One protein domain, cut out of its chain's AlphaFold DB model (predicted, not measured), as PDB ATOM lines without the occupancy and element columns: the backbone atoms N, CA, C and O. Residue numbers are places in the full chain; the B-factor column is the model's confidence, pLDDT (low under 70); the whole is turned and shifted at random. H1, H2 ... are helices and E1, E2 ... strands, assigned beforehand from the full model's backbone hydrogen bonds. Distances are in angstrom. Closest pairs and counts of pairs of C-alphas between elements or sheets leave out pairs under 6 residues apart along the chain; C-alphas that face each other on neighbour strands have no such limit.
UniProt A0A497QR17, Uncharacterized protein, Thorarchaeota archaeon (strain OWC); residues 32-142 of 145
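What this domain is: This is residues 32 to 142 of the 145 residues of an uncharacterized protein of Thorarchaeota archaeon (strain OWC) (UniProt A0A497QR17). A strongly twisted sheet, E1 to E6, has the long helix H4 over one face, running along the strands, and the shorter H1 on that same face at the E1 edge; the other face is bare. H3 lies beyond one end of the sheet and folds back on residues 114 to 115 of H4 as a helical hairpin. The printed part has 111 residues, with four named helices and six named strands in the order H1 E1 E2 E3 E4 E5 H2 H3 H4 E6. The branched sheet is mixed: E1 to E5 form a meander, each strand the antiparallel neighbour of the one before, and E6 is parallel to E4. The class is mixed, helices and strands, and the whole is compact, with a radius of gyration of the C-alphas of 14.0 A and an elongated outline of 44 by 28 by 23 A.

Where its parts are: The longest strands are E3, residues 65 to 72, 23.2 A, and E4, residues 77 to 84, 23.4 A. The others are E1, residues 47 to 50, E2, 55 to 59, E5, 89 to 91, and E6, 138 to 141. H4, residues 113 to 135, runs 34.1 A from C-alpha 113 at (161.363, 146.475, 173.178) to C-alpha 135 at (194.979, 140.949, 173.168). H1, residues 32 to 42, is 15.3 A long and begins at (185.994, 147.634, 180.807). H3, residues 99 to 109, is 15.2 A long, and H2 is residues 93 to 96.

How they stand to each other: E3 and E4 are an antiparallel hairpin, with N 70 and O 79 2.8 A apart, within hydrogen-bond range. E3 lies on one side of E4; E5, with N 91 to O 82 at 2.8 A, and the parallel E6, with N 78 to O 138 at 2.8 A, lie on the other side, beside residues 82 to 84 and 77 to 81. E2 pairs with E3 through N 58 and O 67, 2.8 A, and with the edge strand E1 through N 57 and O 49, 2.8 A. H4 is on the sheet at a height of 9.0 A, over E3 and, only just, with 3 C-alphas, over E2. H1 is on the same face, height 9.1 A, and touches residues 124 to 128 of H4 at a steep tilt of 47 degrees, opposite ways; their closest C-alphas, Leu 35 and Ile 124, are 7.0 A apart. H3 is not on the sheet; it touches H4 at a shallow tilt of 28 degrees, opposite ways, the C-alphas of Gln 102 and Val 115 closest at 7.0 A. H2 only grazes the sheet and only just touches H3, only at the corner, with 3 pairs of C-alphas within 8 A. Every O i to N i+4 pair is within hydrogen-bond range in H1 and H3, and 18 of 19 in H4; H2 is too short for one.

The domain as a whole: The C-alphas farthest apart, those of Val 74 and Arg 110, are 44.9 A apart. The printed part has no cut, and its links between named elements are tight. Mean pLDDT of the printed part is 77.8; residues 61, 63, 87 and 93 to 117 are under 70.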
ATOM      1  N   ILE A  32     187.113 146.862 180.265       85.62
ATOM      2  CA  ILE A  32     185.994 147.634 180.807       85.62
ATOM      3  C   ILE A  32     186.041 149.080 180.300       85.62
ATOM      4  O   ILE A  32     185.052 149.580 179.771       85.62
ATOM      5  N   SER A  33     187.196 149.745 180.373       85.81
ATOM      6  CA  SER A  33     187.364 151.092 179.806       85.81
ATOM      7  C   SER A  33     187.094 151.150 178.294       85.81
ATOM      8  O   SER A  33     186.572 152.151 177.799       85.81
ATOM      9  N   THR A  34     187.436 150.095 177.548       88.25
ATOM     10  CA  THR A  34     187.151 149.991 176.106       88.25
ATOM     11  C   THR A  34     185.647 149.897 175.865       88.25
ATOM     12  O   THR A  34     185.106 150.686 175.089       88.25
ATOM     13  N   LEU A  35     184.959 149.023 176.602       88.44
ATOM     14  CA  LEU A  35     183.514 148.838 176.500       88.44
ATOM     15  C   LEU A  35     182.744 150.092 176.930       88.44
ATOM     16  O   LEU A  35     181.838 150.522 176.226       88.44
ATOM     17  N   LEU A  36     183.145 150.755 178.019       88.06
ATOM     18  CA  LEU A  36     182.522 152.011 178.459       88.06
ATOM     19  C   LEU A  36     182.634 153.115 177.395       88.06
ATOM     20  O   LEU A  36     181.686 153.874 177.175       88.06
ATOM     21  N   ASN A  37     183.781 153.207 176.717       90.00
ATOM     22  CA  ASN A  37     183.959 154.147 175.611       90.00
ATOM     23  C   ASN A  37     183.086 153.779 174.406       90.00
ATOM     24  O   ASN A  37     182.515 154.676 173.785       90.00
ATOM     25  N   PHE A  38     182.979 152.487 174.091       88.81
ATOM     26  CA  PHE A  38     182.140 151.980 173.010       88.81
ATOM     27  C   PHE A  38     180.655 152.266 173.265       88.81
ATOM     28  O   PHE A  38     180.029 152.945 172.453       88.81
ATOM     29  N   ILE A  39     180.133 151.894 174.439       88.81
ATOM     30  CA  ILE A  39     178.745 152.146 174.861       88.81
ATOM     31  C   ILE A  39     178.406 153.631 174.741       88.81
ATOM     32  O   ILE A  39     177.405 154.012 174.134       88.81
ATOM     33  N   LYS A  40     179.284 154.504 175.250       88.50
ATOM     34  CA  LYS A  40     179.080 155.954 175.176       88.50
ATOM     35  C   LYS A  40     179.102 156.486 173.740       88.50
ATOM     36  O   LYS A  40     178.372 157.429 173.431       88.50
ATOM     37  N   LYS A  41     179.967 155.940 172.884       89.56
ATOM     38  CA  LYS A  41     180.129 156.368 171.489       89.56
ATOM     39  C   LYS A  41     178.938 155.950 170.628       89.56
ATOM     40  O   LYS A  41     178.429 156.782 169.881       89.56
ATOM     41  N   GLU A  42     178.488 154.710 170.779       85.00
ATOM     42  CA  GLU A  42     177.359 154.145 170.030       85.00
ATOM     43  C   GLU A  42     175.997 154.475 170.669       85.00
ATOM     44  O   GLU A  42     174.959 154.227 170.068       85.00
ATOM     45  N   LYS A  43     175.991 155.124 171.848       85.06
ATOM     46  CA  LYS A  43     174.789 155.485 172.624       85.06
ATOM     47  C   LYS A  43     173.928 154.273 173.002       85.06
ATOM     48  O   LYS A  43     172.707 154.390 173.077       85.06
ATOM     49  N   ILE A  44     174.592 153.152 173.262       84.00
ATOM     50  CA  ILE A  44     173.981 151.921 173.764       84.00
ATOM     51  C   ILE A  44     173.416 152.189 175.164       84.00
ATOM     52  O   ILE A  44     174.041 152.897 175.962       84.00
ATOM     53  N   LYS A  45     172.224 151.666 175.458       84.12
ATOM     54  CA  LYS A  45     171.558 151.868 176.750       84.12
ATOM     55  C   LYS A  45     172.001 150.849 177.802       84.12
ATOM     56  O   LYS A  45     171.869 151.143 178.988       84.12
ATOM     57  N   THR A  46     172.529 149.692 177.390       83.25
ATOM     58  CA  THR A  46     173.130 148.688 178.282       83.25
ATOM     59  C   THR A  46     174.160 149.317 179.222       83.25
ATOM     60  O   THR A  46     174.976 150.153 178.820       83.25
ATOM     61  N   THR A  47     174.150 148.888 180.481       85.38
ATOM     62  CA  THR A  47     175.087 149.361 181.506       85.38
ATOM     63  C   THR A  47     176.075 148.272 181.907       85.38
ATOM     64  O   THR A  47     175.826 147.089 181.695       85.38
ATOM     65  N   ILE A  48     177.231 148.682 182.440       87.00
ATOM     66  CA  ILE A  48     178.250 147.760 182.951       87.00
ATOM     67  C   ILE A  48     178.301 147.874 184.470       87.00
ATOM     68  O   ILE A  48     178.689 148.924 184.992       87.00
ATOM     69  N   SER A  49     178.002 146.778 185.160       86.94
ATOM     70  CA  SER A  49     178.142 146.663 186.610       86.94
ATOM     71  C   SER A  49     179.412 145.885 186.939       86.94
ATOM     72  O   SER A  49     179.540 144.698 186.650       86.94
ATOM     73  N   LYS A  50     180.406 146.563 187.516       84.12
ATOM     74  CA  LYS A  50     181.688 145.945 187.881       84.12
ATOM     75  C   LYS A  50     181.614 145.377 189.296       84.12
ATOM     76  O   LYS A  50     181.402 146.143 190.233       84.12
ATOM     77  N   ASP A  51     181.867 144.081 189.441       81.44
ATOM     78  CA  ASP A  51     181.941 143.422 190.751       81.44
ATOM     79  C   ASP A  51     183.395 143.341 191.250       81.44
ATOM     80  O   ASP A  51     183.701 143.616 192.410       81.44
ATOM     81  N   SER A  52     184.342 143.070 190.346       79.06
ATOM     82  CA  SER A  52     185.777 143.054 190.656       79.06
ATOM     83  C   SER A  52     186.636 143.452 189.453       79.06
ATOM     84  O   SER A  52     186.130 143.746 188.374       79.06
ATOM     85  N   ASP A  53     187.962 143.484 189.611       74.75
ATOM     86  CA  ASP A  53     188.889 143.724 188.489       74.75
ATOM     87  C   ASP A  53     188.861 142.613 187.428       74.75
ATOM     88  O   ASP A  53     189.330 142.821 186.311       74.75
ATOM     89  N   THR A  54     188.305 141.451 187.766       83.06
ATOM     90  CA  THR A  54     188.205 140.288 186.884       83.06
ATOM     91  C   THR A  54     186.768 139.922 186.546       83.06
ATOM     92  O   THR A  54     186.579 139.061 185.701       83.06
ATOM     93  N   GLU A  55     185.760 140.538 187.169       87.56
ATOM     94  CA  GLU A  55     184.350 140.187 186.966       87.56
ATOM     95  C   GLU A  55     183.486 141.428 186.748       87.56
ATOM     96  O   GLU A  55     183.558 142.404 187.504       87.56
ATOM     97  N   PHE A  56     182.646 141.378 185.718       89.88
ATOM     98  CA  PHE A  56     181.687 142.432 185.407       89.88
ATOM     99  C   PHE A  56     180.437 141.860 184.735       89.88
ATOM    100  O   PHE A  56     180.450 140.751 184.205       89.88
ATOM    101  N   TRP A  57     179.370 142.647 184.758       89.94
ATOM    102  CA  TRP A  57     178.053 142.307 184.242       89.94
ATOM    103  C   TRP A  57     177.634 143.322 183.185       89.94
ATOM    104  O   TRP A  57     177.988 144.500 183.289       89.94
ATOM    105  N   LEU A  58     176.907 142.862 182.171       87.88
ATOM    106  CA  LEU A  58     176.161 143.707 181.247       87.88
ATOM    107  C   LEU A  58     174.682 143.603 181.588       87.88
ATOM    108  O   LEU A  58     174.099 142.526 181.460       87.88
ATOM    109  N   ASP A  59     174.103 144.736 181.963       82.62
ATOM    110  CA  ASP A  59     172.702 144.835 182.345       82.62
ATOM    111  C   ASP A  59     171.951 145.592 181.247       82.62
ATOM    112  O   ASP A  59     172.231 146.768 180.962       82.62
ATOM    113  N   ASN A  60     171.028 144.897 180.580       79.44
ATOM    114  CA  ASN A  60     170.112 145.498 179.613       79.44
ATOM    115  C   ASN A  60     169.121 146.423 180.358       79.44
ATOM    116  O   ASN A  60     168.717 146.073 181.459       79.44
ATOM    117  N   PRO A  61     168.659 147.566 179.811       69.19
ATOM    118  CA  PRO A  61     167.791 148.498 180.548       69.19
ATOM    119  C   PRO A  61     166.446 147.922 180.990       69.19
ATOM    120  O   PRO A  61     165.808 148.479 181.880       69.19
ATOM    121  N   ASP A  62     165.994 146.860 180.323       70.75
ATOM    122  CA  ASP A  62     164.764 146.148 180.664       70.75
ATOM    123  C   ASP A  62     165.023 144.976 181.637       70.75
ATOM    124  O   ASP A  62     164.095 144.229 181.933       70.75
ATOM    125  N   ASP A  63     166.274 144.783 182.082       67.75
ATOM    126  CA  ASP A  63     166.794 143.695 182.931       67.75
ATOM    127  C   ASP A  63     166.479 142.268 182.447       67.75
ATOM    128  O   ASP A  63     166.827 141.302 183.116       67.75
ATOM    129  N   SER A  64     165.867 142.104 181.271       74.19
ATOM    130  CA  SER A  64     165.370 140.828 180.733       74.19
ATOM    131  C   SER A  64     166.468 139.821 180.388       74.19
ATOM    132  O   SER A  64     166.225 138.610 180.348       74.19
ATOM    133  N   ILE A  65     167.670 140.327 180.111       78.62
ATOM    134  CA  ILE A  65     168.866 139.555 179.789       78.62
ATOM    135  C   ILE A  65     170.048 140.212 180.489       78.62
ATOM    136  O   ILE A  65     170.250 141.424 180.371       78.62
ATOM    137  N   VAL A  66     170.839 139.390 181.164       84.88
ATOM    138  CA  VAL A  66     172.093 139.784 181.800       84.88
ATOM    139  C   VAL A  66     173.224 138.919 181.270       84.88
ATOM    140  O   VAL A  66     173.048 137.722 181.029       84.88
ATOM    141  N   VAL A  67     174.396 139.522 181.084       87.56
ATOM    142  CA  VAL A  67     175.601 138.794 180.670       87.56
ATOM    143  C   VAL A  67     176.668 138.950 181.735       87.56
ATOM    144  O   VAL A  67     177.104 140.067 182.013       87.56
ATOM    145  N   LYS A  68     177.131 137.839 182.304       90.19
ATOM    146  CA  LYS A  68     178.261 137.836 183.235       90.19
ATOM    147  C   LYS A  68     179.553 137.571 182.479       90.19
ATOM    148  O   LYS A  68     179.618 136.638 181.689       90.19
ATOM    149  N   PHE A  69     180.602 138.322 182.795       90.31
ATOM    150  CA  PHE A  69     181.959 138.107 182.302       90.31
ATOM    151  C   PHE A  69     182.945 137.851 183.434       90.31
ATOM    152  O   PHE A  69     182.914 138.520 184.469       90.31
ATOM    153  N   VAL A  70     183.882 136.934 183.190       90.19
ATOM    154  CA  VAL A  70     185.022 136.637 184.062       90.19
ATOM    155  C   VAL A  70     186.305 136.604 183.233       90.19
ATOM    156  O   VAL A  70     186.434 135.831 182.286       90.19
ATOM    157  N   ILE A  71     187.279 137.431 183.598       89.31
ATOM    158  CA  ILE A  71     188.576 137.558 182.930       89.31
ATOM    159  C   ILE A  71     189.624 136.757 183.713       89.31
ATOM    160  O   ILE A  71     190.060 137.162 184.791       89.31
ATOM    161  N   ASP A  72     190.090 135.648 183.140       87.38
ATOM    162  CA  ASP A  72     191.235 134.880 183.636       87.38
ATOM    163  C   ASP A  72     192.500 135.314 182.878       87.38
ATOM    164  O   ASP A  72     192.839 134.809 181.803       87.38
ATOM    165  N   SER A  73     193.223 136.279 183.447       85.00
ATOM    166  CA  SER A  73     194.470 136.795 182.870       85.00
ATOM    167  C   SER A  73     195.611 135.772 182.865       85.00
ATOM    168  O   SER A  73     196.512 135.865 182.027       85.00
ATOM    169  N   VAL A  74     195.570 134.772 183.754       85.94
ATOM    170  CA  VAL A  74     196.596 133.724 183.858       85.94
ATOM    171  C   VAL A  74     196.462 132.744 182.699       85.94
ATOM    172  O   VAL A  74     197.457 132.413 182.053       85.94
ATOM    173  N   LYS A  75     195.235 132.303 182.408       87.31
ATOM    174  CA  LYS A  75     194.948 131.410 181.276       87.31
ATOM    175  C   LYS A  75     194.761 132.146 179.954       87.31
ATOM    176  O   LYS A  75     194.768 131.501 178.909       87.31
ATOM    177  N   ARG A  76     194.652 133.479 179.991       87.69
ATOM    178  CA  ARG A  76     194.258 134.328 178.856       87.69
ATOM    179  C   ARG A  76     192.901 133.925 178.300       87.69
ATOM    180  O   ARG A  76     192.739 133.716 177.099       87.69
ATOM    181  N   GLU A  77     191.932 133.812 179.192       91.00
ATOM    182  CA  GLU A  77     190.563 133.443 178.860       91.00
ATOM    183  C   GLU A  77     189.596 134.520 179.352       91.00
ATOM    184  O   GLU A  77     189.796 135.122 180.405       91.00
ATOM    185  N   ILE A  78     188.548 134.765 178.576       90.19
ATOM    186  CA  ILE A  78     187.360 135.493 178.999       90.19
ATOM    187  C   ILE A  78     186.226 134.477 178.960       90.19
ATOM    188  O   ILE A  78     185.899 133.937 177.901       90.19
ATOM    189  N   LEU A  79     185.670 134.189 180.127       91.56
ATOM    190  CA  LEU A  79     184.485 133.363 180.271       91.56
ATOM    191  C   LEU A  79     183.274 134.279 180.300       91.56
ATOM    192  O   LEU A  79     183.329 135.332 180.941       91.56
ATOM    193  N   TYR A  80     182.201 133.886 179.636       89.94
ATOM    194  CA  TYR A  80     180.946 134.612 179.729       89.94
ATOM    195  C   TYR A  80     179.753 133.667 179.811       89.94
ATOM    196  O   TYR A  80     179.824 132.529 179.348       89.94
ATOM    197  N   ASP A  81     178.685 134.158 180.422       87.44
ATOM    198  CA  ASP A  81     177.417 133.462 180.610       87.44
ATOM    199  C   ASP A  81     176.287 134.430 180.283       87.44
ATOM    200  O   ASP A  81     176.372 135.600 180.675       87.44
ATOM    201  N   VAL A  82     175.254 133.965 179.585       85.00
ATOM    202  CA  VAL A  82     174.076 134.781 179.299       85.00
ATOM    203  C   VAL A  82     172.855 134.162 179.943       85.00
ATOM    204  O   VAL A  82     172.563 132.986 179.761       85.00
ATOM    205  N   TYR A  83     172.114 134.982 180.672       82.12
ATOM    206  CA  TYR A  83     170.974 134.543 181.452       82.12
ATOM    207  C   TYR A  83     169.766 135.422 181.157       82.12
ATOM    208  O   TYR A  83     169.875 136.652 181.147       82.12
ATOM    209  N   SER A  84     168.611 134.799 180.929       80.81
ATOM    210  CA  SER A  84     167.345 135.517 180.874       80.81
ATOM    211  C   SER A  84     166.688 135.528 182.241       80.81
ATOM    212  O   SER A  84     166.342 134.484 182.789       80.81
ATOM    213  N   THR A  85     166.455 136.722 182.769       79.06
ATOM    214  CA  THR A  85     165.723 136.899 184.027       79.06
ATOM    215  C   THR A  85     164.226 136.645 183.857       79.06
ATOM    216  O   THR A  85     163.592 136.153 184.783       79.06
ATOM    217  N   ASP A  86     163.671 136.920 182.671       73.94
ATOM    218  CA  ASP A  86     162.252 136.711 182.352       73.94
ATOM    219  C   ASP A  86     161.868 135.218 182.386       73.94
ATOM    220  O   ASP A  86     160.743 134.879 182.761       73.94
ATOM    221  N   TYR A  87     162.793 134.338 181.994       68.88
ATOM    222  CA  TYR A  87     162.579 132.887 181.914       68.88
ATOM    223  C   TYR A  87     163.337 132.088 182.981       68.88
ATOM    224  O   TYR A  87     163.157 130.877 183.081       68.88
ATOM    225  N   GLU A  88     164.161 132.766 183.779       77.50
ATOM    226  CA  GLU A  88     165.050 132.169 184.777       77.50
ATOM    227  C   GLU A  88     165.944 131.040 184.212       77.50
ATOM    228  O   GLU A  88     166.126 129.994 184.836       77.50
ATOM    229  N   GLU A  89     166.496 131.236 183.007       77.12
ATOM    230  CA  GLU A  89     167.279 130.214 182.298       77.12
ATOM    231  C   GLU A  89     168.522 130.765 181.579       77.12
ATOM    232  O   GLU A  89     168.576 131.934 181.182       77.12
ATOM    233  N   HIS A  90     169.523 129.897 181.380       78.25
ATOM    234  CA  HIS A  90     170.702 130.209 180.570       78.25
ATOM    235  C   HIS A  90     170.346 130.209 179.089       78.25
ATOM    236  O   HIS A  90     169.767 129.256 178.561       78.25
ATOM    237  N   LEU A  91     170.759 131.266 178.403       72.75
ATOM    238  CA  LEU A  91     170.618 131.401 176.967       72.75
ATOM    239  C   LEU A  91     171.957 131.120 176.303       72.75
ATOM    240  O   LEU A  91     172.994 131.605 176.745       72.75
ATOM    241  N   LYS A  92     171.921 130.389 175.188       71.62
ATOM    242  CA  LYS A  92     173.103 130.268 174.337       71.62
ATOM    243  C   LYS A  92     173.307 131.538 173.530       71.62
ATOM    244  O   LYS A  92     172.335 132.106 173.029       71.62
ATOM    245  N   VAL A  93     174.554 131.922 173.274       67.62
ATOM    246  CA  VAL A  93     174.839 133.026 172.347       67.62
ATOM    247  C   VAL A  93     174.295 132.764 170.960       67.62
ATOM    248  O   VAL A  93     173.822 133.705 170.350       67.62
ATOM    249  N   ASP A  94     174.246 131.523 170.483       66.38
ATOM    250  CA  ASP A  94     173.594 131.214 169.202       66.38
ATOM    251  C   ASP A  94     172.078 131.480 169.225       66.38
ATOM    252  O   ASP A  94     171.507 131.858 168.210       66.38
ATOM    253  N   THR A  95     171.422 131.331 170.378       62.56
ATOM    254  CA  THR A  95     170.005 131.694 170.573       62.56
ATOM    255  C   THR A  95     169.830 133.207 170.623       62.56
ATOM    256  O   THR A  95     168.813 133.747 170.194       62.56
ATOM    257  N   ILE A  96     170.848 133.908 171.121       63.28
ATOM    258  CA  ILE A  96     170.877 135.362 171.139       63.28
ATOM    259  C   ILE A  96     171.121 135.867 169.713       63.28
ATOM    260  O   ILE A  96     170.264 136.567 169.214       63.28
ATOM    261  N   ARG A  97     172.180 135.385 169.052       61.84
ATOM    262  CA  ARG A  97     172.375 135.010 167.630       61.84
ATOM    263  C   ARG A  97     171.210 135.024 166.635       61.84
ATOM    264  O   ARG A  97     171.341 135.437 165.481       61.84
ATOM    265  N   ASP A  98     170.099 134.423 167.023       60.28
ATOM    266  CA  ASP A  98     169.066 134.030 166.076       60.28
ATOM    267  C   ASP A  98     167.908 135.028 166.129       60.28
ATOM    268  O   ASP A  98     166.945 134.885 166.886       60.28
ATOM    269  N   ILE A  99     168.032 136.081 165.315       53.56
ATOM    270  CA  ILE A  99     167.030 137.151 165.190       53.56
ATOM    271  C   ILE A  99     165.652 136.564 164.843       53.56
ATOM    272  O   ILE A  99     164.643 137.079 165.315       53.56
ATOM    273  N   GLU A 100     165.572 135.466 164.081       40.84
ATOM    274  CA  GLU A 100     164.289 134.840 163.727       40.84
ATOM    275  C   GLU A 100     163.621 134.159 164.933       40.84
ATOM    276  O   GLU A 100     162.406 134.278 165.106       40.84
ATOM    277  N   GLN A 101     164.393 133.526 165.825       53.91
ATOM    278  CA  GLN A 101     163.861 132.993 167.089       53.91
ATOM    279  C   GLN A 101     163.435 134.110 168.050       53.91
ATOM    280  O   GLN A 101     162.446 133.972 168.770       53.91
ATOM    281  N   GLN A 102     164.127 135.248 168.032       49.69
ATOM    282  CA  GLN A 102     163.771 136.401 168.862       49.69
ATOM    283  C   GLN A 102     162.537 137.133 168.375       49.69
ATOM    284  O   GLN A 102     161.690 137.495 169.188       49.69
ATOM    285  N   VAL A 103     162.399 137.308 167.062       46.56
ATOM    286  CA  VAL A 103     161.180 137.841 166.450       46.56
ATOM    287  C   VAL A 103     159.996 136.928 166.774       46.56
ATOM    288  O   VAL A 103     158.945 137.441 167.145       46.56
ATOM    289  N   PHE A 104     160.177 135.602 166.759       47.31
ATOM    290  CA  PHE A 104     159.135 134.645 167.149       47.31
ATOM    291  C   PHE A 104     158.696 134.808 168.621       47.31
ATOM    292  O   PHE A 104     157.506 134.970 168.894       47.31
ATOM    293  N   ILE A 105     159.641 134.874 169.572       50.72
ATOM    294  CA  ILE A 105     159.349 135.106 171.005       50.72
ATOM    295  C   ILE A 105     158.675 136.475 171.236       50.72
ATOM    296  O   ILE A 105     157.807 136.630 172.104       50.72
ATOM    297  N   VAL A 106     159.061 137.487 170.456       49.94
ATOM    298  CA  VAL A 106     158.552 138.861 170.548       49.94
ATOM    299  C   VAL A 106     157.154 139.009 169.947       49.94
ATOM    300  O   VAL A 106     156.328 139.728 170.523       49.94
ATOM    301  N   GLU A 107     156.863 138.330 168.836       48.88
ATOM    302  CA  GLU A 107     155.534 138.300 168.222       48.88
ATOM    303  C   GLU A 107     154.511 137.595 169.123       48.88
ATOM    304  O   GLU A 107     153.397 138.106 169.278       48.88
ATOM    305  N   GLU A 108     154.891 136.498 169.791       49.44
ATOM    306  CA  GLU A 108     154.006 135.791 170.729       49.44
ATOM    307  C   GLU A 108     153.686 136.625 171.986       49.44
ATOM    308  O   GLU A 108     152.548 136.621 172.458       49.44
ATOM    309  N   ASN A 109     154.644 137.418 172.488       51.22
ATOM    310  CA  ASN A 109     154.504 138.172 173.744       51.22
ATOM    311  C   ASN A 109     154.258 139.690 173.590       51.22
ATOM    312  O   ASN A 109     154.162 140.403 174.593       51.22
ATOM    313  N   ARG A 110     154.144 140.224 172.362       49.44
ATOM    314  CA  ARG A 110     153.978 141.669 172.053       49.44
ATOM    315  C   ARG A 110     155.040 142.594 172.684       49.44
ATOM    316  O   ARG A 110     154.775 143.780 172.900       49.44
ATOM    317  N   LYS A 111     156.247 142.097 172.964       53.88
ATOM    318  CA  LYS A 111     157.342 142.857 173.605       53.88
ATOM    319  C   LYS A 111     158.386 143.325 172.577       53.88
ATOM    320  O   LYS A 111     159.531 142.897 172.604       53.88
ATOM    321  N   TRP A 112     158.019 144.259 171.696       47.09
ATOM    322  CA  TRP A 112     158.923 144.821 170.668       47.09
ATOM    323  C   TRP A 112     160.202 145.472 171.227       47.09
ATOM    324  O   TRP A 112     161.202 145.564 170.525       47.09
ATOM    325  N   LYS A 113     160.193 145.894 172.500       51.72
ATOM    326  CA  LYS A 113     161.363 146.475 173.178       51.72
ATOM    327  C   LYS A 113     162.503 145.481 173.421       51.72
ATOM    328  O   LYS A 113     163.648 145.906 173.505       51.72
ATOM    329  N   ALA A 114     162.206 144.182 173.479       54.81
ATOM    330  CA  ALA A 114     163.221 143.166 173.738       54.81
ATOM    331  C   ALA A 114     164.239 143.043 172.589       54.81
ATOM    332  O   ALA A 114     165.391 142.724 172.850       54.81
ATOM    333  N   VAL A 115     163.849 143.354 171.345       61.12
ATOM    334  CA  VAL A 115     164.733 143.236 170.168       61.12
ATOM    335  C   VAL A 115     165.856 144.277 170.194       61.12
ATOM    336  O   VAL A 115     167.013 143.924 170.000       61.12
ATOM    337  N   GLU A 116     165.546 145.543 170.505       61.91
ATOM    338  CA  GLU A 116     166.563 146.610 170.565       61.91
ATOM    339  C   GLU A 116     167.625 146.325 171.637       61.91
ATOM    340  O   GLU A 116     168.819 146.471 171.387       61.91
ATOM    341  N   GLY A 117     167.201 145.896 172.831       65.00
ATOM    342  CA  GLY A 117     168.130 145.592 173.924       65.00
ATOM    343  C   GLY A 117     169.023 144.385 173.632       65.00
ATOM    344  O   GLY A 117     170.164 144.322 174.085       65.00
ATOM    345  N   VAL A 118     168.535 143.444 172.823       71.88
ATOM    346  CA  VAL A 118     169.342 142.314 172.378       71.88
ATOM    347  C   VAL A 118     170.394 142.742 171.353       71.88
ATOM    348  O   VAL A 118     171.558 142.390 171.519       71.88
ATOM    349  N   GLU A 119     170.035 143.525 170.334       74.50
ATOM    350  CA  GLU A 119     171.013 144.021 169.351       74.50
ATOM    351  C   GLU A 119     172.158 144.796 170.026       74.50
ATOM    352  O   GLU A 119     173.331 144.611 169.695       74.50
ATOM    353  N   GLU A 120     171.833 145.620 171.025       79.62
ATOM    354  CA  GLU A 120     172.821 146.342 171.829       79.62
ATOM    355  C   GLU A 120     173.785 145.399 172.570       79.62
ATOM    356  O   GLU A 120     175.001 145.621 172.551       79.62
ATOM    357  N   LEU A 121     173.271 144.322 173.173       79.44
ATOM    358  CA  LEU A 121     174.097 143.310 173.836       79.44
ATOM    359  C   LEU A 121     175.058 142.639 172.855       79.44
ATOM    360  O   LEU A 121     176.236 142.481 173.174       79.44
ATOM    361  N   TRP A 122     174.603 142.293 171.650       80.69
ATOM    362  CA  TRP A 122     175.468 141.673 170.645       80.69
ATOM    363  C   TRP A 122     176.606 142.580 170.211       80.69
ATOM    364  O   TRP A 122     177.735 142.115 170.084       80.69
ATOM    365  N   LEU A 123     176.332 143.871 170.001       84.88
ATOM    366  CA  LEU A 123     177.372 144.834 169.641       84.88
ATOM    367  C   LEU A 123     178.467 144.885 170.712       84.88
ATOM    368  O   LEU A 123     179.649 145.010 170.389       84.88
ATOM    369  N   ILE A 124     178.087 144.754 171.985       87.38
ATOM    370  CA  ILE A 124     179.051 144.672 173.083       87.38
ATOM    371  C   ILE A 124     179.798 143.333 173.050       87.38
ATOM    372  O   ILE A 124     181.019 143.344 173.199       87.38
ATOM    373  N   LEU A 125     179.118 142.199 172.828       86.56
ATOM    374  CA  LEU A 125     179.769 140.886 172.687       86.56
ATOM    375  C   LEU A 125     180.822 140.894 171.568       86.56
ATOM    376  O   LEU A 125     181.946 140.436 171.779       86.56
ATOM    377  N   ASP A 126     180.490 141.470 170.413       88.12
ATOM    378  CA  ASP A 126     181.401 141.609 169.277       88.12
ATOM    379  C   ASP A 126     182.610 142.488 169.635       88.12
ATOM    380  O   ASP A 126     183.748 142.150 169.302       88.12
ATOM    381  N   GLU A 127     182.413 143.589 170.368       90.69
ATOM    382  CA  GLU A 127     183.526 144.435 170.817       90.69
ATOM    383  C   GLU A 127     184.426 143.707 171.833       90.69
ATOM    384  O   GLU A 127     185.656 143.834 171.772       90.69
ATOM    385  N   VAL A 128     183.853 142.886 172.726       89.19
ATOM    386  CA  VAL A 128     184.626 142.007 173.623       89.19
ATOM    387  C   VAL A 128     185.443 141.005 172.805       89.19
ATOM    388  O   VAL A 128     186.626 140.809 173.093       89.19
ATOM    389  N   GLU A 129     184.863 140.417 171.758       89.44
ATOM    390  CA  GLU A 129     185.550 139.487 170.858       89.44
ATOM    391  C   GLU A 129     186.704 140.149 170.105       89.44
ATOM    392  O   GLU A 129     187.835 139.651 170.126       89.44
ATOM    393  N   ILE A 130     186.464 141.322 169.525       91.00
ATOM    394  CA  ILE A 130     187.490 142.121 168.855       91.00
ATOM    395  C   ILE A 130     188.623 142.463 169.829       91.00
ATOM    396  O   ILE A 130     189.806 142.374 169.472       91.00
ATOM    397  N   TRP A 131     188.296 142.858 171.063       91.88
ATOM    398  CA  TRP A 131     189.298 143.138 172.087       91.88
ATOM    399  C   TRP A 131     190.082 141.873 172.458       91.88
ATOM    400  O   TRP A 131     191.316 141.915 172.504       91.88
ATOM    401  N   ALA A 132     189.410 140.742 172.670       89.38
ATOM    402  CA  ALA A 132     190.046 139.483 173.042       89.38
ATOM    403  C   ALA A 132     191.031 139.020 171.967       89.38
ATOM    404  O   ALA A 132     192.187 138.721 172.274       89.38
ATOM    405  N   GLN A 133     190.628 139.072 170.696       89.44
ATOM    406  CA  GLN A 133     191.487 138.735 169.562       89.44
ATOM    407  C   GLN A 133     192.730 139.636 169.501       89.44
ATOM    408  O   GLN A 133     193.854 139.137 169.385       89.44
ATOM    409  N   LYS A 134     192.563 140.959 169.655       90.62
ATOM    410  CA  LYS A 134     193.682 141.923 169.677       90.62
ATOM    411  C   LYS A 134     194.670 141.647 170.814       90.62
ATOM    412  O   LYS A 134     195.876 141.818 170.627       90.62
ATOM    413  N   ASN A 135     194.175 141.200 171.968       87.38
ATOM    414  CA  ASN A 135     194.979 140.949 173.168       87.38
ATOM    415  C   ASN A 135     195.375 139.471 173.350       87.38
ATOM    416  O   ASN A 135     196.043 139.132 174.326       87.38
ATOM    417  N   LYS A 136     195.044 138.601 172.385       87.94
ATOM    418  CA  LYS A 136     195.340 137.155 172.396       87.94
ATOM    419  C   LYS A 136     194.699 136.406 173.572       87.94
ATOM    420  O   LYS A 136     195.314 135.495 174.129       87.94
ATOM    421  N   PHE A 137     193.481 136.797 173.927       90.19
ATOM    422  CA  PHE A 137     192.604 136.056 174.825       90.19
ATOM    423  C   PHE A 137     191.706 135.112 174.023       90.19
ATOM    424  O   PHE A 137     191.336 135.405 172.885       90.19
ATOM    425  N   GLN A 138     191.351 133.982 174.624       89.94
ATOM    426  CA  GLN A 138     190.274 133.123 174.141       89.94
ATOM    427  C   GLN A 138     188.964 133.527 174.811       89.94
ATOM    428  O   GLN A 138     188.944 133.753 176.016       89.94
ATOM    429  N   ILE A 139     187.877 133.569 174.051       89.88
ATOM    430  CA  ILE A 139     186.526 133.736 174.589       89.88
ATOM    431  C   ILE A 139     185.848 132.373 174.661       89.88
ATOM    432  O   ILE A 139     185.956 131.581 173.723       89.88
ATOM    433  N   LYS A 140     185.172 132.092 175.778       87.69
ATOM    434  CA  LYS A 140     184.415 130.854 175.981       87.69
ATOM    435  C   LYS A 140     183.093 131.145 176.674       87.69
ATOM    436  O   LYS A 140     183.071 131.777 177.724       87.69
ATOM    437  N   GLU A 141     182.026 130.613 176.102       85.56
ATOM    438  CA  GLU A 141     180.733 130.535 176.769       85.56
ATOM    439  C   GLU A 141     180.776 129.442 177.840       85.56
ATOM    440  O   GLU A 141     181.290 128.341 177.594       85.56
ATOM    441  N   LYS A 142     180.298 129.747 179.045       84.94
ATOM    442  CA  LYS A 142     180.253 128.809 180.164       84.94
ATOM    443  C   LYS A 142     179.151 129.212 181.138       84.94
ATOM    444  O   LYS A 142     179.155 130.342 181.599       84.94
TER     445      LYS A 142